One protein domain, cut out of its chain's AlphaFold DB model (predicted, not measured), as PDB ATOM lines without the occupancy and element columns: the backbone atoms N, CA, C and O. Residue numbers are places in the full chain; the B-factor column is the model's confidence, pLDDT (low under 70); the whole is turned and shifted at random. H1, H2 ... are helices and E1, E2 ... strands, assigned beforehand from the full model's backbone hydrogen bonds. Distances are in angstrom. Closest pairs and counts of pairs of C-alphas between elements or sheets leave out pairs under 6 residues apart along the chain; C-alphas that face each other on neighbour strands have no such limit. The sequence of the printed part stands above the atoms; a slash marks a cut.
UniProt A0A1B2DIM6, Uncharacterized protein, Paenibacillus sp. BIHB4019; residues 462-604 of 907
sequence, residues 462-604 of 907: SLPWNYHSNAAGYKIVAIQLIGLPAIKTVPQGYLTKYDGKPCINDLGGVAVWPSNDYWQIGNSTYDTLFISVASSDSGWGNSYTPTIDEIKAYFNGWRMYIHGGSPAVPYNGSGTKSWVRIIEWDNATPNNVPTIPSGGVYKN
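Overview. This is residues 462 to 604 of the 907 residues of an uncharacterized protein of Paenibacillus sp. BIHB4019 (UniProt A0A1B2DIM6). With little regular structure, the domain has two unequal lobes: a strongly twisted, curled mixed sheet, E1 E2 E6 E5 E4 E3, and a small hairpin, E7 E8, with short helices H1 and H2 between them. The printed part has 143 residues, 55 in named elements, ordered E1 to E6, H1, H2, E7, E8; the class is mixed. It is compact, with a radius of gyration of the C-alphas of 15.2 A, and spans 46 by 29 by 24 A.

Arrangement. E1, residues 466 to 471, and E2, residues 474 to 480, form a hairpin, with N 468 and O 476 2.9 A apart. E6, residues 528 to 534, is antiparallel to E2, with N 477 and O 531 at 3.0 A, and to E5, residues 518 to 522, with N 530 and O 520 at 2.8 A. E4, residues 502 to 505, is parallel to E5, with N 519 and O 504 at 2.9 A, and forms a hairpin with E3, residues 493 to 496, with N 503 and O 495 at 2.8 A. H1, residues 535 to 538, and H2, residues 548 to 555, only graze this sheet; in H2 every O i to N i+4 pair is within hydrogen-bond range. E7, residues 558 to 562, has Arg 559 closest to H1, its C-alpha 5.0 A from that of Ser 538. E7 and E8, residues 577 to 581, form a hairpin, with N 559 and O 580 at 2.8 A.

Along the chain. E1 begins at C-alpha 466 (482.191, 378.343, 387.313) and E8 ends at C-alpha 581 (501.648, 384.847, 381.153). E2 is 20.4 A long and E6 19.6 A.

Size, cuts and confidence. The C-alphas farthest apart, of Thr 489 and Gly 564, are 46.8 A apart. The printed part has no cut; the links E2 to E3, E4 to E5 and E7 to E8 are long. Residues 586 to 590 have pLDDT under 70.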
ATOM      1  N   SER A 462     488.616 375.784 377.684       94.12
ATOM      2  CA  SER A 462     487.469 375.298 376.899       94.12
ATOM      3  C   SER A 462     486.356 374.713 377.775       94.12
ATOM      4  O   SER A 462     485.203 374.633 377.347       94.12
ATOM      5  N   LEU A 463     486.682 374.342 379.016       95.75
ATOM      6  CA  LEU A 463     485.749 373.723 379.951       95.75
ATOM      7  C   LEU A 463     484.717 374.726 380.511       95.75
ATOM      8  O   LEU A 463     484.980 375.935 380.583       95.75
ATOM      9  N   PRO A 464     483.530 374.247 380.936       95.69
ATOM     10  CA  PRO A 464     482.460 375.085 381.478       95.69
ATOM     11  C   PRO A 464     482.747 375.489 382.935       95.69
ATOM     12  O   PRO A 464     482.097 375.025 383.871       95.69
ATOM     13  N   TRP A 465     483.758 376.337 383.126       97.62
ATOM     14  CA  TRP A 465     484.171 376.833 384.438       97.62
ATOM     15  C   TRP A 465     483.104 377.685 385.116       97.62
ATOM     16  O   TRP A 465     482.437 378.503 384.487       97.62
ATOM     17  N   ASN A 466     483.027 377.545 386.435       97.25
ATOM     18  CA  ASN A 466     482.191 378.343 387.313       97.25
ATOM     19  C   ASN A 466     483.011 378.856 388.495       97.25
ATOM     20  O   ASN A 466     483.907 378.176 389.001       97.25
ATOM     21  N   TYR A 467     482.668 380.049 388.964       97.75
ATOM     22  CA  TYR A 467     483.109 380.522 390.267       97.75
ATOM     23  C   TYR A 467     482.292 379.832 391.366       97.75
ATOM     24  O   TYR A 467     481.076 379.700 391.230       97.75
ATOM     25  N   HIS A 468     482.946 379.411 392.449       96.31
ATOM     26  CA  HIS A 468     482.276 378.787 393.588       96.31
ATOM     27  C   HIS A 468     482.321 379.673 394.838       96.31
ATOM     28  O   HIS A 468     481.279 380.092 395.337       96.31
ATOM     29  N   SER A 469     483.513 379.970 395.364       95.19
ATOM     30  CA  SER A 469     483.646 380.720 396.620       95.19
ATOM     31  C   SER A 469     484.984 381.454 396.760       95.19
ATOM     32  O   SER A 469     485.936 381.230 396.008       95.19
ATOM     33  N   ASN A 470     485.041 382.353 397.748       93.25
ATOM     34  CA  ASN A 470     486.206 383.163 398.096       93.25
ATOM     35  C   ASN A 470     486.797 382.713 399.433       93.25
ATOM     36  O   ASN A 470     486.049 382.425 400.365       93.25
ATOM     37  N   ALA A 471     488.122 382.756 399.546       91.69
ATOM     38  CA  ALA A 471     488.845 382.600 400.799       91.69
ATOM     39  C   ALA A 471     490.060 383.539 400.834       91.69
ATOM     40  O   ALA A 471     490.472 384.105 399.816       91.69
ATOM     41  N   ALA A 472     490.647 383.734 402.014       91.75
ATOM     42  CA  ALA A 472     491.833 384.571 402.143       91.75
ATOM     43  C   ALA A 472     493.011 383.958 401.360       91.75
ATOM     44  O   ALA A 472     493.470 382.861 401.662       91.75
ATOM     45  N   GLY A 473     493.500 384.678 400.349       93.62
ATOM     46  CA  GLY A 473     494.651 384.290 399.533       93.62
ATOM     47  C   GLY A 473     494.359 383.319 398.385       93.62
ATOM     48  O   GLY A 473     495.300 382.944 397.682       93.62
ATOM     49  N   TYR A 474     493.104 382.904 398.168       96.50
ATOM     50  CA  TYR A 474     492.737 382.001 397.070       96.50
ATOM     51  C   TYR A 474     491.250 382.078 396.682       96.50
ATOM     52  O   TYR A 474     490.436 382.712 397.351       96.50
ATOM     53  N   LYS A 475     490.889 381.459 395.556       97.12
ATOM     54  CA  LYS A 475     489.504 381.313 395.071       97.12
ATOM     55  C   LYS A 475     489.196 379.845 394.833       97.12
ATOM     56  O   LYS A 475     490.108 379.093 394.512       97.12
ATOM     57  N   ILE A 476     487.935 379.442 394.955       97.38
ATOM     58  CA  ILE A 476     487.488 378.103 394.560       97.38
ATOM     59  C   ILE A 476     486.681 378.227 393.273       97.38
ATOM     60  O   ILE A 476     485.760 379.043 393.173       97.38
ATOM     61  N   VAL A 477     487.044 377.410 392.294       98.00
ATOM     62  CA  VAL A 477     486.396 377.310 390.984       98.00
ATOM     63  C   VAL A 477     485.943 375.876 390.751       98.00
ATOM     64  O   VAL A 477     486.456 374.955 391.391       98.00
ATOM     65  N   ALA A 478     484.975 375.686 389.857       97.50
ATOM     66  CA  ALA A 478     484.374 374.382 389.633       97.50
ATOM     67  C   ALA A 478     484.030 374.085 388.169       97.50
ATOM     68  O   ALA A 478     483.749 374.998 387.391       97.50
ATOM     69  N   ILE A 479     483.996 372.795 387.828       96.50
ATOM     70  CA  ILE A 479     483.438 372.259 386.576       96.50
ATOM     71  C   ILE A 479     482.563 371.042 386.871       96.50
ATOM     72  O   ILE A 479     482.877 370.243 387.753       96.50
ATOM     73  N   GLN A 480     481.492 370.873 386.100       94.56
ATOM     74  CA  GLN A 480     480.676 369.661 386.139       94.56
ATOM     75  C   GLN A 480     481.193 368.630 385.121       94.56
ATOM     76  O   GLN A 480     481.300 368.912 383.929       94.56
ATOM     77  N   LEU A 481     481.492 367.427 385.601       89.50
ATOM     78  CA  LEU A 481     481.964 366.253 384.867       89.50
ATOM     79  C   LEU A 481     480.770 365.381 384.445       89.50
ATOM     80  O   LEU A 481     480.520 364.308 384.996       89.50
ATOM     81  N   ILE A 482     479.989 365.871 383.482       84.31
ATOM     82  CA  ILE A 482     478.722 365.252 383.060       84.31
ATOM     83  C   ILE A 482     478.924 363.775 382.675       84.31
ATOM     84  O   ILE A 482     479.662 363.462 381.743       84.31
ATOM     85  N   GLY A 483     478.224 362.874 383.373       82.12
ATOM     86  CA  GLY A 483     478.224 361.434 383.086       82.12
ATOM     87  C   GLY A 483     479.461 360.670 383.565       82.12
ATOM     88  O   GLY A 483     479.566 359.477 383.290       82.12
ATOM     89  N   LEU A 484     480.375 361.320 384.294       88.31
ATOM     90  CA  LEU A 484     481.625 360.718 384.759       88.31
ATOM     91  C   LEU A 484     481.809 360.900 386.278       88.31
ATOM     92  O   LEU A 484     482.727 361.588 386.722       88.31
ATOM     93  N   PRO A 485     480.929 360.305 387.106       92.19
ATOM     94  CA  PRO A 485     481.055 360.409 388.551       92.19
ATOM     95  C   PRO A 485     482.328 359.716 389.053       92.19
ATOM     96  O   PRO A 485     482.697 358.630 388.589       92.19
ATOM     97  N   ALA A 486     482.978 360.324 390.040       93.44
ATOM     98  CA  ALA A 486     484.143 359.781 390.722       93.44
ATOM     99  C   ALA A 486     483.753 358.814 391.850       93.44
ATOM    100  O   ALA A 486     482.631 358.822 392.365       93.44
ATOM    101  N   ILE A 487     484.714 358.001 392.292       90.19
ATOM    102  CA  ILE A 487     484.567 357.240 393.536       90.19
ATOM    103  C   ILE A 487     484.390 358.165 394.752       90.19
ATOM    104  O   ILE A 487     484.893 359.292 394.792       90.19
ATOM    105  N   LYS A 488     483.719 357.651 395.788       89.38
ATOM    106  CA  LYS A 488     483.381 358.395 397.017       89.38
ATOM    107  C   LYS A 488     484.422 358.260 398.139       89.38
ATOM    108  O   LYS A 488     484.095 358.462 399.304       89.38
ATOM    109  N   THR A 489     485.654 357.872 397.817       84.44
ATOM    110  CA  THR A 489     486.726 357.604 398.792       84.44
ATOM    111  C   THR A 489     487.965 358.442 398.497       84.44
ATOM    112  O   THR A 489     488.246 358.722 397.334       84.44
ATOM    113  N   VAL A 490     488.736 358.791 399.533       79.25
ATOM    114  CA  VAL A 490     490.046 359.448 399.384       79.25
ATOM    115  C   VAL A 490     491.160 358.394 399.313       79.25
ATOM    116  O   VAL A 490     491.175 357.486 400.146       79.25
ATOM    117  N   PRO A 491     492.127 358.525 398.387       81.62
ATOM    118  CA  PRO A 491     492.175 359.521 397.319       81.62
ATOM    119  C   PRO A 491     491.249 359.152 396.151       81.62
ATOM    120  O   PRO A 491     491.179 357.994 395.747       81.62
ATOM    121  N   GLN A 492     490.592 360.154 395.566       90.38
ATOM    122  CA  GLN A 492     489.802 360.005 394.339       90.38
ATOM    123  C   GLN A 492     490.687 359.902 393.093       90.38
ATOM    124  O   GLN A 492     490.236 359.442 392.045       90.38
ATOM    125  N   GLY A 493     491.938 360.354 393.186       92.19
ATOM    126  CA  GLY A 493     492.850 360.461 392.059       92.19
ATOM    127  C   GLY A 493     494.017 361.399 392.337       92.19
ATOM    128  O   GLY A 493     494.427 361.570 393.484       92.19
ATOM    129  N   TYR A 494     494.503 362.038 391.278       93.00
ATOM    130  CA  TYR A 494     495.607 362.985 391.263       93.00
ATOM    131  C   TYR A 494     495.246 364.218 390.445       93.00
ATOM    132  O   TYR A 494     494.622 364.107 389.391       93.00
ATOM    133  N   LEU A 495     495.705 365.384 390.885       94.25
ATOM    134  CA  LEU A 495     495.639 366.613 390.108       94.25
ATOM    135  C   LEU A 495     497.006 367.288 390.153       94.25
ATOM    136  O   LEU A 495     497.568 367.454 391.233       94.25
ATOM    137  N   THR A 496     497.542 367.663 388.996       92.56
ATOM    138  CA  THR A 496     498.789 368.429 388.881       92.56
ATOM    139  C   THR A 496     498.510 369.793 388.273       92.56
ATOM    140  O   THR A 496     497.772 369.894 387.287       92.56
ATOM    141  N   LYS A 497     499.121 370.836 388.836       90.81
ATOM    142  CA  LYS A 497     499.047 372.208 388.318       90.81
ATOM    143  C   LYS A 497     499.897 372.391 387.058       90.81
ATOM    144  O   LYS A 497     500.617 371.488 386.630       90.81
ATOM    145  N   TYR A 498     499.847 373.594 386.489       89.00
ATOM    146  CA  TYR A 498     500.626 373.987 385.308       89.00
ATOM    147  C   TYR A 498     502.154 373.951 385.490       89.00
ATOM    148  O   TYR A 498     502.906 373.920 384.509       89.00
ATOM    149  N   ASP A 499     502.618 374.001 386.739       82.25
ATOM    150  CA  ASP A 499     504.022 373.907 387.145       82.25
ATOM    151  C   ASP A 499     504.432 372.464 387.500       82.25
ATOM    152  O   ASP A 499     505.599 372.204 387.777       82.25
ATOM    153  N   GLY A 500     503.494 371.510 387.440       81.69
ATOM    154  CA  GLY A 500     503.708 370.110 387.799       81.69
ATOM    155  C   GLY A 500     503.492 369.783 389.270       81.69
ATOM    156  O   GLY A 500     503.498 368.602 389.614       81.69
ATOM    157  N   LYS A 501     503.247 370.780 390.128       83.38
ATOM    158  CA  LYS A 501     503.009 370.556 391.554       83.38
ATOM    159  C   LYS A 501     501.734 369.721 391.759       83.38
ATOM    160  O   LYS A 501     500.676 370.101 391.242       83.38
ATOM    161  N   PRO A 502     501.792 368.603 392.508       86.44
ATOM    162  CA  PRO A 502     500.598 367.856 392.890       86.44
ATOM    163  C   PRO A 502     499.718 368.650 393.866       86.44
ATOM    164  O   PRO A 502     500.215 369.219 394.839       86.44
ATOM    165  N   CYS A 503     498.407 368.645 393.635       89.75
ATOM    166  CA  CYS A 503     497.401 369.205 394.534       89.75
ATOM    167  C   CYS A 503     496.856 368.148 395.505       89.75
ATOM    168  O   CYS A 503     496.776 366.955 395.195       89.75
ATOM    169  N   ILE A 504     496.410 368.604 396.672       89.69
ATOM    170  CA  ILE A 504     495.897 367.777 397.763       89.69
ATOM    171  C   ILE A 504     494.443 367.394 397.479       89.69
ATOM    172  O   ILE A 504     493.589 368.262 397.305       89.69
ATOM    173  N   ASN A 505     494.149 366.092 397.449       90.88
ATOM    174  CA  ASN A 505     492.772 365.608 397.378       90.88
ATOM    175  C   ASN A 505     492.163 365.518 398.780       90.88
ATOM    176  O   ASN A 505     492.689 364.790 399.621       90.88
ATOM    177  N   ASP A 506     491.050 366.215 399.010       89.75
ATOM    178  CA  ASP A 506     490.364 366.220 400.306       89.75
ATOM    179  C   ASP A 506     488.836 366.186 400.159       89.75
ATOM    180  O   ASP A 506     488.235 367.101 399.599       89.75
ATOM    181  N   LEU A 507     488.208 365.149 400.723       85.94
ATOM    182  CA  LEU A 507     486.750 364.977 400.768       85.94
ATOM    183  C   LEU A 507     486.097 365.529 402.052       85.94
ATOM    184  O   LEU A 507     484.898 365.342 402.241       85.94
ATOM    185  N   GLY A 508     486.836 366.234 402.917       84.38
ATOM    186  CA  GLY A 508     486.298 366.902 404.113       84.38
ATOM    187  C   GLY A 508     485.342 368.070 403.821       84.38
ATOM    188  O   GLY A 508     484.639 368.533 404.719       84.38
ATOM    189  N   GLY A 509     485.278 368.514 402.561       85.94
ATOM    190  CA  GLY A 509     484.398 369.578 402.074       85.94
ATOM    191  C   GLY A 509     485.143 370.874 401.738       85.94
ATOM    192  O   GLY A 509     486.070 371.286 402.423       85.94
ATOM    193  N   VAL A 510     484.724 371.555 400.670       90.00
ATOM    194  CA  VAL A 510     485.441 372.734 400.135       90.00
ATOM    195  C   VAL A 510     485.503 373.923 401.100       90.00
ATOM    196  O   VAL A 510     486.377 374.774 400.973       90.00
ATOM    197  N   ALA A 511     484.580 373.998 402.063       87.75
ATOM    198  CA  ALA A 511     484.509 375.088 403.036       87.75
ATOM    199  C   ALA A 511     485.559 374.987 404.157       87.75
ATOM    200  O   ALA A 511     485.795 375.978 404.843       87.75
ATOM    201  N   VAL A 512     486.174 373.814 404.355       87.06
ATOM    202  CA  VAL A 512     487.148 373.573 405.435       87.06
ATOM    203  C   VAL A 512     488.598 373.550 404.950       87.06
ATOM    204  O   VAL A 512     489.502 373.304 405.746       87.06
ATOM    205  N   TRP A 513     488.844 373.815 403.663       92.19
ATOM    206  CA  TRP A 513     490.198 373.825 403.119       92.19
ATOM    207  C   TRP A 513     491.057 374.920 403.778       92.19
ATOM    208  O   TRP A 513     490.720 376.105 403.710       92.19
ATOM    209  N   PRO A 514     492.189 374.557 404.413       88.94
ATOM    210  CA  PRO A 514     492.992 375.507 405.181       88.94
ATOM    211  C   PRO A 514     493.858 376.418 404.296       88.94
ATOM    212  O   PRO A 514     494.360 377.435 404.771       88.94
ATOM    213  N   SER A 515     494.058 376.067 403.019       91.00
ATOM    214  CA  SER A 515     494.890 376.815 402.070       91.00
ATOM    215  C   SER A 515     494.499 376.538 400.610       91.00
ATOM    216  O   SER A 515     493.505 375.871 400.338       91.00
ATOM    217  N   ASN A 516     495.295 377.052 399.665       90.94
ATOM    218  CA  ASN A 516     495.204 376.724 398.238       90.94
ATOM    219  C   ASN A 516     495.798 375.337 397.909       90.94
ATOM    220  O   ASN A 516     496.293 374.644 398.797       90.94
ATOM    221  N   ASP A 517     495.756 374.973 396.623       91.00
ATOM    222  CA  ASP A 517     496.218 373.702 396.049       91.00
ATOM    223  C   ASP A 517     495.452 372.459 396.534       91.00
ATOM    224  O   ASP A 517     495.955 371.341 396.467       91.00
ATOM    225  N   TYR A 518     494.208 372.640 396.974       94.19
ATOM    226  CA  TYR A 518     493.237 371.579 397.224       94.19
ATOM    227  C   TYR A 518     492.324 371.341 396.022       94.19
ATOM    228  O   TYR A 518     492.015 372.252 395.244       94.19
ATOM    229  N   TRP A 519     491.857 370.102 395.901       95.62
ATOM    230  CA  TRP A 519     490.825 369.725 394.950       95.62
ATOM    231  C   TRP A 519     489.963 368.572 395.468       95.62
ATOM    232  O   TRP A 519     490.387 367.761 396.295       95.62
ATOM    233  N   GLN A 520     488.748 368.470 394.941       95.38
ATOM    234  CA  GLN A 520     487.881 367.310 395.140       95.38
ATOM    235  C   GLN A 520     486.869 367.193 394.012       95.38
ATOM    236  O   GLN A 520     486.488 368.206 393.433       95.38
ATOM    237  N   ILE A 521     486.385 365.985 393.739       95.69
ATOM    238  CA  ILE A 521     485.168 365.791 392.951       95.69
ATOM    239  C   ILE A 521     484.048 365.486 393.943       95.69
ATOM    240  O   ILE A 521     483.958 364.378 394.470       95.69
ATOM    241  N   GLY A 522     483.249 366.501 394.254       88.38
ATOM    242  CA  GLY A 522     482.229 366.470 395.302       88.38
ATOM    243  C   GLY A 522     480.842 366.836 394.779       88.38
ATOM    244  O   GLY A 522     480.679 367.086 393.589       88.38
ATOM    245  N   ASN A 523     479.872 366.918 395.698       87.44
ATOM    246  CA  ASN A 523     478.405 366.944 395.523       87.44
ATOM    247  C   ASN A 523     477.739 365.561 395.704       87.44
ATOM    248  O   ASN A 523     478.411 364.549 395.879       87.44
ATOM    249  N   SER A 524     476.402 365.510 395.701       86.31
ATOM    250  CA  SER A 524     475.634 364.271 395.920       86.31
ATOM    251  C   SER A 524     475.929 363.170 394.892       86.31
ATOM    252  O   SER A 524     475.852 361.980 395.212       86.31
ATOM    253  N   THR A 525     476.275 363.570 393.669       88.81
ATOM    254  CA  THR A 525     476.523 362.694 392.516       88.81
ATOM    255  C   THR A 525     478.014 362.392 392.330       88.81
ATOM    256  O   THR A 525     478.356 361.456 391.617       88.81
ATOM    257  N   TYR A 526     478.895 363.121 393.023       92.12
ATOM    258  CA  TYR A 526     480.349 363.087 392.862       92.12
ATOM    259  C   TYR A 526     480.770 363.357 391.414       92.12
ATOM    260  O   TYR A 526     481.623 362.665 390.868       92.12
ATOM    261  N   ASP A 527     480.166 364.369 390.792       93.81
ATOM    262  CA  ASP A 527     480.429 364.763 389.404       93.81
ATOM    263  C   ASP A 527     480.832 366.241 389.264       93.81
ATOM    264  O   ASP A 527     480.912 366.745 388.153       93.81
ATOM    265  N   THR A 528     481.091 366.968 390.356       95.81
ATOM    266  CA  THR A 528     481.574 368.358 390.287       95.81
ATOM    267  C   THR A 528     482.986 368.457 390.836       95.81
ATOM    268  O   THR A 528     483.217 368.253 392.025       95.81
ATOM    269  N   LEU A 529     483.941 368.784 389.968       97.12
ATOM    270  CA  LEU A 529     485.318 369.061 390.358       97.12
ATOM    271  C   LEU A 529     485.407 370.476 390.928       97.12
ATOM    272  O   LEU A 529     485.077 371.431 390.233       97.12
ATOM    273  N   PHE A 530     485.918 370.601 392.147       97.25
ATOM    274  CA  PHE A 530     486.285 371.851 392.800       97.25
ATOM    275  C   PHE A 530     487.801 371.946 392.904       97.25
ATOM    276  O   PHE A 530     488.460 370.963 393.247       97.25
ATOM    277  N   ILE A 531     488.350 373.131 392.647       97.56
ATOM    278  CA  ILE A 531     489.788 373.405 392.723       97.56
ATOM    279  C   ILE A 531     489.991 374.747 393.412       97.56
ATOM    280  O   ILE A 531     489.373 375.743 393.032       97.56
ATOM    281  N   SER A 532     490.879 374.794 394.402       97.00
ATOM    282  CA  SER A 532     491.356 376.059 394.961       97.00
ATOM    283  C   SER A 532     492.533 376.604 394.146       97.00
ATOM    284  O   SER A 532     493.509 375.896 393.907       97.00
ATOM    285  N   VAL A 533     492.454 377.871 393.754       96.88
ATOM    286  CA  VAL A 533     493.438 378.591 392.942       96.88
ATOM    287  C   VAL A 533     494.011 379.744 393.755       96.88
ATOM    288  O   VAL A 533     493.272 380.631 394.190       96.88
ATOM    289  N   ALA A 534     495.329 379.758 393.952       95.75
ATOM    290  CA  ALA A 534     495.997 380.798 394.724       95.75
ATOM    291  C   ALA A 534     495.888 382.180 394.052       95.75
ATOM    292  O   ALA A 534     495.987 382.326 392.827       95.75
ATOM    293  N   SER A 535     495.752 383.232 394.862       95.44
ATOM    294  CA  SER A 535     495.845 384.624 394.404       95.44
ATOM    295  C   SER A 535     497.235 384.952 393.845       95.44
ATOM    296  O   SER A 535     497.360 385.771 392.935       95.44
ATOM    297  N   SER A 536     498.279 384.281 394.347       92.81
ATOM    298  CA  SER A 536     499.652 384.371 393.834       92.81
ATOM    299  C   SER A 536     499.813 383.822 392.425       92.81
ATOM    300  O   SER A 536     500.780 384.196 391.777       92.81
ATOM    301  N   ASP A 537     498.849 383.061 391.900       94.12
ATOM    302  CA  ASP A 537     498.932 382.456 390.562       94.12
ATOM    303  C   ASP A 537     497.950 383.128 389.604       94.12
ATOM    304  O   ASP A 537     498.331 383.603 388.535       94.12
ATOM    305  N   SER A 538     496.696 383.260 390.035       95.44
ATOM    306  CA  SER A 538     495.628 383.879 389.243       95.44
ATOM    307  C   SER A 538     495.731 385.396 389.134       95.44
ATOM    308  O   SER A 538     495.313 385.984 388.136       95.44
ATOM    309  N   GLY A 539     496.262 386.037 390.177       95.38
ATOM    310  CA  GLY A 539     496.213 387.483 390.333       95.38
ATOM    311  C   GLY A 539     494.839 388.009 390.755       95.38
ATOM    312  O   GLY A 539     494.594 389.212 390.695       95.38
ATOM    313  N   TRP A 540     493.934 387.141 391.222       97.00
ATOM    314  CA  TRP A 540     492.650 387.544 391.801       97.00
ATOM    315  C   TRP A 540     492.811 387.863 393.285       97.00
ATOM    316  O   TRP A 540     493.054 386.973 394.102       97.00
ATOM    317  N   GLY A 541     492.673 389.132 393.654       95.00
ATOM    318  CA  GLY A 541     492.786 389.576 395.037       95.00
ATOM    319  C   GLY A 541     491.617 389.135 395.931       95.00
ATOM    320  O   GLY A 541     490.621 388.577 395.467       95.00
ATOM    321  N   ASN A 542     491.732 389.347 397.244       93.25
ATOM    322  CA  ASN A 542     490.752 388.879 398.239       93.25
ATOM    323  C   ASN A 542     489.364 389.508 398.069       93.25
ATOM    324  O   ASN A 542     488.367 388.843 398.341       93.25
ATOM    325  N   SER A 543     489.306 390.757 397.606       92.75
ATOM    326  CA  SER A 543     488.052 391.502 397.422       92.75
ATOM    327  C   SER A 543     487.472 391.370 396.012       92.75
ATOM    328  O   SER A 543     486.491 392.032 395.688       92.75
ATOM    329  N   TYR A 544     488.081 390.547 395.152       96.00
ATOM    330  CA  TYR A 544     487.698 390.419 393.752       96.00
ATOM    331  C   TYR A 544     487.002 389.084 393.464       96.00
ATOM    332  O   TYR A 544     487.484 388.028 393.873       96.00
ATOM    333  N   THR A 545     485.892 389.129 392.721       96.81
ATOM    334  CA  THR A 545     485.191 387.937 392.212       96.81
ATOM    335  C   THR A 545     485.451 387.815 390.708       96.81
ATOM    336  O   THR A 545     485.012 388.699 389.970       96.81
ATOM    337  N   PRO A 546     486.171 386.778 390.241       97.38
ATOM    338  CA  PRO A 546     486.487 386.623 388.826       97.38
ATOM    339  C   PRO A 546     485.266 386.234 387.991       97.38
ATOM    340  O   PRO A 546     484.380 385.512 388.453       97.38
ATOM    341  N   THR A 547     485.239 386.691 386.741       97.00
ATOM    342  CA  THR A 547     484.247 386.249 385.751       97.00
ATOM    343  C   THR A 547     484.604 384.867 385.197       97.00
ATOM    344  O   THR A 547     485.734 384.398 385.326       97.00
ATOM    345  N   ILE A 548     483.650 384.207 384.530       97.56
ATOM    346  CA  ILE A 548     483.887 382.906 383.881       97.56
ATOM    347  C   ILE A 548     485.028 382.997 382.856       97.56
ATOM    348  O   ILE A 548     485.905 382.136 382.839       97.56
ATOM    349  N   ASP A 549     485.055 384.048 382.037       97.06
ATOM    350  CA  ASP A 549     486.100 384.223 381.024       97.06
ATOM    351  C   ASP A 549     487.474 384.486 381.653       97.06
ATOM    352  O   ASP A 549     488.487 384.018 381.141       97.06
ATOM    353  N   GLU A 550     487.527 385.161 382.804       97.38
ATOM    354  CA  GLU A 550     488.774 385.347 383.552       97.38
ATOM    355  C   GLU A 550     489.283 384.030 384.149       97.38
ATOM    356  O   GLU A 550     490.489 383.784 384.139       97.38
ATOM    357  N   ILE A 551     488.384 383.152 384.614       98.31
ATOM    358  CA  ILE A 551     488.748 381.795 385.056       98.31
ATOM    359  C   ILE A 551     489.302 380.985 383.880       98.31
ATOM    360  O   ILE A 551     490.356 380.362 384.003       98.31
ATOM    361  N   LYS A 552     488.644 381.035 382.717       97.19
ATOM    362  CA  LYS A 552     489.137 380.380 381.495       97.19
ATOM    363  C   LYS A 552     490.511 380.902 381.084       97.19
ATOM    364  O   LYS A 552     491.382 380.102 380.750       97.19
ATOM    365  N   ALA A 553     490.727 382.217 381.152       95.69
ATOM    366  CA  ALA A 553     492.022 382.831 380.874       95.69
ATOM    367  C   ALA A 553     493.116 382.288 381.810       95.69
ATOM    368  O   ALA A 553     494.204 381.957 381.341       95.69
ATOM    369  N   TYR A 554     492.812 382.104 383.101       96.69
ATOM    370  CA  TYR A 554     493.740 381.486 384.051       96.69
ATOM    371  C   TYR A 554     494.149 380.068 383.650       96.69
ATOM    372  O   TYR A 554     495.342 379.782 383.542       96.69
ATOM    373  N   PHE A 555     493.186 379.195 383.345       96.38
ATOM    374  CA  PHE A 555     493.495 377.830 382.901       96.38
ATOM    375  C   PHE A 555     494.152 377.773 381.515       96.38
ATOM    376  O   PHE A 555     494.813 376.784 381.199       96.38
ATOM    377  N   ASN A 556     494.062 378.851 380.737       94.06
ATOM    378  CA  ASN A 556     494.796 379.072 379.492       94.06
ATOM    379  C   ASN A 556     496.198 379.685 379.686       94.06
ATOM    380  O   ASN A 556     496.872 379.957 378.695       94.06
ATOM    381  N   GLY A 557     496.652 379.898 380.925       93.56
ATOM    382  CA  GLY A 557     498.015 380.342 381.223       93.56
ATOM    383  C   GLY A 557     498.188 381.834 381.478       93.56
ATOM    384  O   GLY A 557     499.324 382.317 381.501       93.56
ATOM    385  N   TRP A 558     497.097 382.568 381.699       93.31
ATOM    386  CA  TRP A 558     497.125 384.010 381.943       93.31
ATOM    387  C   TRP A 558     496.928 384.374 383.414       93.31
ATOM    388  O   TRP A 558     496.055 383.862 384.107       93.31
ATOM    389  N   ARG A 559     497.711 385.341 383.879       93.75
ATOM    390  CA  ARG A 559     497.602 385.968 385.193       93.75
ATOM    391  C   ARG A 559     497.031 387.368 385.042       93.75
ATOM    392  O   ARG A 559     497.534 388.136 384.228       93.75
ATOM    393  N   MET A 560     496.047 387.727 385.862       94.75
ATOM    394  CA  MET A 560     495.495 389.084 385.892       94.75
ATOM    395  C   MET A 560     496.288 390.002 386.834       94.75
ATOM    396  O   MET A 560     496.735 389.582 387.896       94.75
ATOM    397  N   TYR A 561     496.432 391.276 386.487       92.00
ATOM    398  CA  TYR A 561     497.034 392.295 387.351       92.00
ATOM    399  C   TYR A 561     496.464 393.691 387.047       92.00
ATOM    400  O   TYR A 561     495.651 393.865 386.135       92.00
ATOM    401  N   ILE A 562     496.867 394.691 387.834       90.81
ATOM    402  CA  ILE A 562     496.497 396.097 387.609       90.81
ATOM    403  C   ILE A 562     497.385 396.676 386.500       90.81
ATOM    404  O   ILE A 562     498.607 396.700 386.634       90.81
ATOM    405  N   HIS A 563     496.781 397.183 385.423       88.06
ATOM    406  CA  HIS A 563     497.492 397.839 384.327       88.06
ATOM    407  C   HIS A 563     498.365 398.999 384.838       88.06
ATOM    408  O   HIS A 563     497.906 399.828 385.622       88.06
ATOM    409  N   GLY A 564     499.624 399.053 384.398       84.56
ATOM    410  CA  GLY A 564     500.611 400.030 384.876       84.56
ATOM    411  C   GLY A 564     501.199 399.734 386.267       84.56
ATOM    412  O   GLY A 564     502.091 400.454 386.704       84.56
ATOM    413  N   GLY A 565     500.734 398.683 386.954       86.94
ATOM    414  CA  GLY A 565     501.291 398.191 388.215       86.94
ATOM    415  C   GLY A 565     502.213 396.977 388.043       86.94
ATOM    416  O   GLY A 565     502.403 396.460 386.942       86.94
ATOM    417  N   SER A 566     502.774 396.497 389.156       89.88
ATOM    418  CA  SER A 566     503.575 395.265 389.173       89.88
ATOM    419  C   SER A 566     502.690 394.024 388.967       89.88
ATOM    420  O   SER A 566     501.720 393.862 389.716       89.88
ATOM    421  N   PRO A 567     503.038 393.097 388.048       88.50
ATOM    422  CA  PRO A 567     502.325 391.826 387.878       88.50
ATOM    423  C   PRO A 567     502.331 390.921 389.119       88.50
ATOM    424  O   PRO A 567     501.502 390.017 389.236       88.50
ATOM    425  N   ALA A 568     503.230 391.166 390.079       88.25
ATOM    426  CA  ALA A 568     503.249 390.452 391.353       88.25
ATOM    427  C   ALA A 568     502.017 390.761 392.220       88.25
ATOM    428  O   ALA A 568     501.612 389.924 393.027       88.25
ATOM    429  N   VAL A 569     501.408 391.940 392.053       90.06
ATOM    430  CA  VAL A 569     500.313 392.429 392.898       90.06
ATOM    431  C   VAL A 569     498.958 391.990 392.322       90.06
ATOM    432  O   VAL A 569     498.614 392.397 391.210       90.06
ATOM    433  N   PRO A 570     498.153 391.199 393.061       92.19
ATOM    434  CA  PRO A 570     496.822 390.795 392.612       92.19
ATOM    435  C   PRO A 570     495.862 391.980 392.426       92.19
ATOM    436  O   PRO A 570     495.861 392.936 393.204       92.19
ATOM    437  N   TYR A 571     494.975 391.879 391.439       93.88
ATOM    438  CA  TYR A 571     493.905 392.842 391.196       93.88
ATOM    439  C   TYR A 571     492.792 392.715 392.248       93.88
ATOM    440  O   TYR A 571     492.204 391.647 392.417       93.88
ATOM    441  N   ASN A 572     492.474 393.815 392.936       93.62
ATOM    442  CA  ASN A 572     491.514 393.865 394.051       93.62
ATOM    443  C   ASN A 572     490.219 394.646 393.728       93.62
ATOM    444  O   ASN A 572     489.538 395.099 394.642       93.62
ATOM    445  N   GLY A 573     489.865 394.809 392.448       90.81
ATOM    446  CA  GLY A 573     488.589 395.424 392.045       90.81
ATOM    447  C   GLY A 573     488.630 396.919 391.710       90.81
ATOM    448  O   GLY A 573     487.578 397.501 391.478       90.81
ATOM    449  N   SER A 574     489.811 397.544 391.672       90.81
ATOM    450  CA  SER A 574     489.982 398.954 391.290       90.81
ATOM    451  C   SER A 574     491.112 399.123 390.273       90.81
ATOM    452  O   SER A 574     492.090 398.375 390.295       90.81
ATOM    453  N   GLY A 575     490.972 400.107 389.381       89.25
ATOM    454  CA  GLY A 575     491.865 400.336 388.244       89.25
ATOM    455  C   GLY A 575     491.556 399.449 387.031       89.25
ATOM    456  O   GLY A 575     490.621 398.643 387.038       89.25
ATOM    457  N   THR A 576     492.355 399.607 385.978       91.06
ATOM    458  CA  THR A 576     492.222 398.856 384.721       91.06
ATOM    459  C   THR A 576     492.875 397.478 384.839       91.06
ATOM    460  O   THR A 576     493.975 397.358 385.374       91.06
ATOM    461  N   LYS A 577     492.210 396.432 384.339       91.94
ATOM    462  CA  LYS A 577     492.733 395.054 384.317       91.94
ATOM    463  C   LYS A 577     493.703 394.853 383.152       91.94
ATOM    464  O   LYS A 577     493.511 395.411 382.074       91.94
ATOM    465  N   SER A 578     494.719 394.030 383.363       91.81
ATOM    466  CA  SER A 578     495.687 393.620 382.343       91.81
ATOM    467  C   SER A 578     496.115 392.171 382.598       91.81
ATOM    468  O   SER A 578     495.921 391.668 383.709       91.81
ATOM    469  N   TRP A 579     496.684 391.498 381.595       92.81
ATOM    470  CA  TRP A 579     497.096 390.091 381.695       92.81
ATOM    471  C   TRP A 579     498.550 389.886 381.276       92.81
ATOM    472  O   TRP A 579     499.006 390.509 380.323       92.81
ATOM    473  N   VAL A 580     499.260 389.004 381.980       91.06
ATOM    474  CA  VAL A 580     500.600 388.492 381.620       91.06
ATOM    475  C   VAL A 580     500.573 386.971 381.606       91.06
ATOM    476  O   VAL A 580     499.651 386.374 382.170       91.06
ATOM    477  N   ARG A 581     501.566 386.306 381.010       89.50
ATOM    478  CA  ARG A 581     501.648 384.847 381.153       89.50
ATOM    479  C   ARG A 581     502.058 384.476 382.579       89.50
ATOM    480  O   ARG A 581     502.813 385.187 383.237       89.50
ATOM    481  N   ILE A 582     501.544 383.352 383.076       87.94
ATOM    482  CA  ILE A 582     501.795 382.913 384.459       87.94
ATOM    483  C   ILE A 582     503.265 382.513 384.669       87.94
ATOM    484  O   ILE A 582     503.827 382.791 385.727       87.94
ATOM    485  N   ILE A 583     503.876 381.855 383.677       80.69
ATOM    486  CA  ILE A 583     505.229 381.274 383.789       80.69
ATOM    487  C   ILE A 583     506.318 382.279 383.412       80.69
ATOM    488  O   ILE A 583     507.377 382.311 384.028       80.69
ATOM    489  N   GLU A 584     506.040 383.112 382.419       77.12
ATOM    490  CA  GLU A 584     506.935 384.148 381.930       77.12
ATOM    491  C   GLU A 584     506.141 385.438 382.054       77.12
ATOM    492  O   GLU A 584     505.157 385.622 381.346       77.12
ATOM    493  N   TRP A 585     506.498 386.326 382.982       77.50
ATOM    494  CA  TRP A 585     505.798 387.612 383.143       77.50
ATOM    495  C   TRP A 585     506.128 388.585 381.994       77.50
ATOM    496  O   TRP A 585     506.251 389.794 382.187       77.50
ATOM    497  N   ASP A 586     506.312 388.034 380.797       65.25
ATOM    498  CA  ASP A 586     506.487 388.705 379.533       65.25
ATOM    499  C   ASP A 586     505.119 388.938 378.862       65.25
ATOM    500  O   ASP A 586     504.097 388.352 379.231       65.25
ATOM    501  N   ASN A 587     505.090 389.841 377.881       61.16
ATOM    502  CA  ASN A 587     503.943 390.059 376.990       61.16
ATOM    503  C   ASN A 587     502.617 390.427 377.683       61.16
ATOM    504  O   ASN A 587     501.641 389.675 377.658       61.16
ATOM    505  N   ALA A 588     502.557 391.642 378.233       65.44
ATOM    506  CA  ALA A 588     501.308 392.213 378.724       65.44
ATOM    507  C   ALA A 588     500.317 392.474 377.574       65.44
ATOM    508  O   ALA A 588     500.628 393.224 376.646       65.44
ATOM    509  N   THR A 589     499.109 391.916 377.656       64.81
ATOM    510  CA  THR A 589     497.990 392.287 376.777       64.81
ATOM    511  C   THR A 589     497.036 393.222 377.535       64.81
ATOM    512  O   THR A 589     496.460 392.827 378.554       64.81
ATOM    513  N   PRO A 590     496.873 394.491 377.104       63.19
ATOM    514  CA  PRO A 590     495.970 395.417 377.779       63.19
ATOM    515  C   PRO A 590     494.494 395.121 377.480       63.19
ATOM    516  O   PRO A 590     494.116 394.834 376.345       63.19
ATOM    517  N   ASN A 591     493.651 395.347 378.489       70.81
ATOM    518  CA  ASN A 591     492.237 395.736 378.387       70.81
ATOM    519  C   ASN A 591     491.195 394.681 377.961       70.81
ATOM    520  O   ASN A 591     490.032 394.866 378.312       70.81
ATOM    521  N   ASN A 592     491.569 393.569 377.318       84.25
ATOM    522  CA  ASN A 592     490.631 392.491 376.960       84.25
ATOM    523  C   ASN A 592     491.030 391.154 377.597       84.25
ATOM    524  O   ASN A 592     492.194 390.767 377.530       84.25
ATOM    525  N   VAL A 593     490.051 390.425 378.150       91.81
ATOM    526  CA  VAL A 593     490.268 389.080 378.708       91.81
ATOM    527  C   VAL A 593     490.783 388.148 377.599       91.81
ATOM    528  O   VAL A 593     490.097 387.992 376.585       91.81
ATOM    529  N   PRO A 594     491.960 387.515 377.755       91.25
ATOM    530  CA  PRO A 594     492.483 386.598 376.752       91.25
ATOM    531  C   PRO A 594     491.596 385.361 376.589       91.25
ATOM    532  O   PRO A 594     491.252 384.691 377.562       91.25
ATOM    533  N   THR A 595     491.271 385.018 375.344       89.81
ATOM    534  CA  THR A 595     490.429 383.854 375.006       89.81
ATOM    535  C   THR A 595     491.219 382.672 374.449       89.81
ATOM    536  O   THR A 595     490.673 381.580 374.305       89.81
ATOM    537  N   ILE A 596     492.507 382.866 374.162       88.38
ATOM    538  CA  ILE A 596     493.409 381.840 373.634       88.38
ATOM    539  C   ILE A 596     494.458 381.436 374.679       88.38
ATOM    540  O   ILE A 596     494.780 382.243 375.557       88.38
ATOM    541  N   PRO A 597     495.027 380.222 374.588       89.81
ATOM    542  CA  PRO A 597     496.185 379.830 375.387       89.81
ATOM    543  C   PRO A 597     497.339 380.835 375.273       89.81
ATOM    544  O   PRO A 597     497.613 381.347 374.189       89.81
ATOM    545  N   SER A 598     498.048 381.090 376.375       88.00
ATOM    546  CA  SER A 598     499.176 382.034 376.424       88.00
ATOM    547  C   SER A 598     500.355 381.631 375.530       88.00
ATOM    548  O   SER A 598     501.191 382.474 375.189       88.00
ATOM    549  N   GLY A 599     500.426 380.348 375.158       80.81
ATOM    550  CA  GLY A 599     501.558 379.738 374.465       80.81
ATOM    551  C   GLY A 599     502.787 379.580 375.370       80.81
ATOM    552  O   GLY A 599     502.696 379.720 376.592       80.81
ATOM    553  N   GLY A 600     503.938 379.286 374.759       76.94
ATOM    554  CA  GLY A 600     505.223 379.145 375.456       76.94
ATOM    555  C   GLY A 600     505.352 377.844 376.259       76.94
ATOM    556  O   GLY A 600     504.893 376.786 375.831       76.94
ATOM    557  N   VAL A 601     505.986 377.931 377.433       77.38
ATOM    558  CA  VAL A 601     506.295 376.792 378.330       77.38
ATOM    559  C   VAL A 601     505.094 376.388 379.218       77.38
ATOM    560  O   VAL A 601     505.170 375.456 380.034       77.38
ATOM    561  N   TYR A 602     503.945 377.060 379.062       86.50
ATOM    562  CA  TYR A 602     502.721 376.735 379.797       86.50
ATOM    563  C   TYR A 602     502.207 375.335 379.453       86.50
ATOM    564  O   TYR A 602     502.108 374.943 378.288       86.50
ATOM    565  N   LYS A 603     501.877 374.568 380.494       88.44
ATOM    566  CA  LYS A 603     501.178 373.288 380.382       88.44
ATOM    567  C   LYS A 603     499.912 373.380 381.206       88.44
ATOM    568  O   LYS A 603     499.927 373.938 382.295       88.44
ATOM    569  N   ASN A 604     498.834 372.824 380.683       93.00
ATOM    570  CA  ASN A 604     497.557 372.842 381.370       93.00
ATOM    571  C   ASN A 604     497.617 371.980 382.632       93.00
ATOM    572  O   ASN A 604     498.378 371.011 382.717       93.00
TER     573      ASN A 604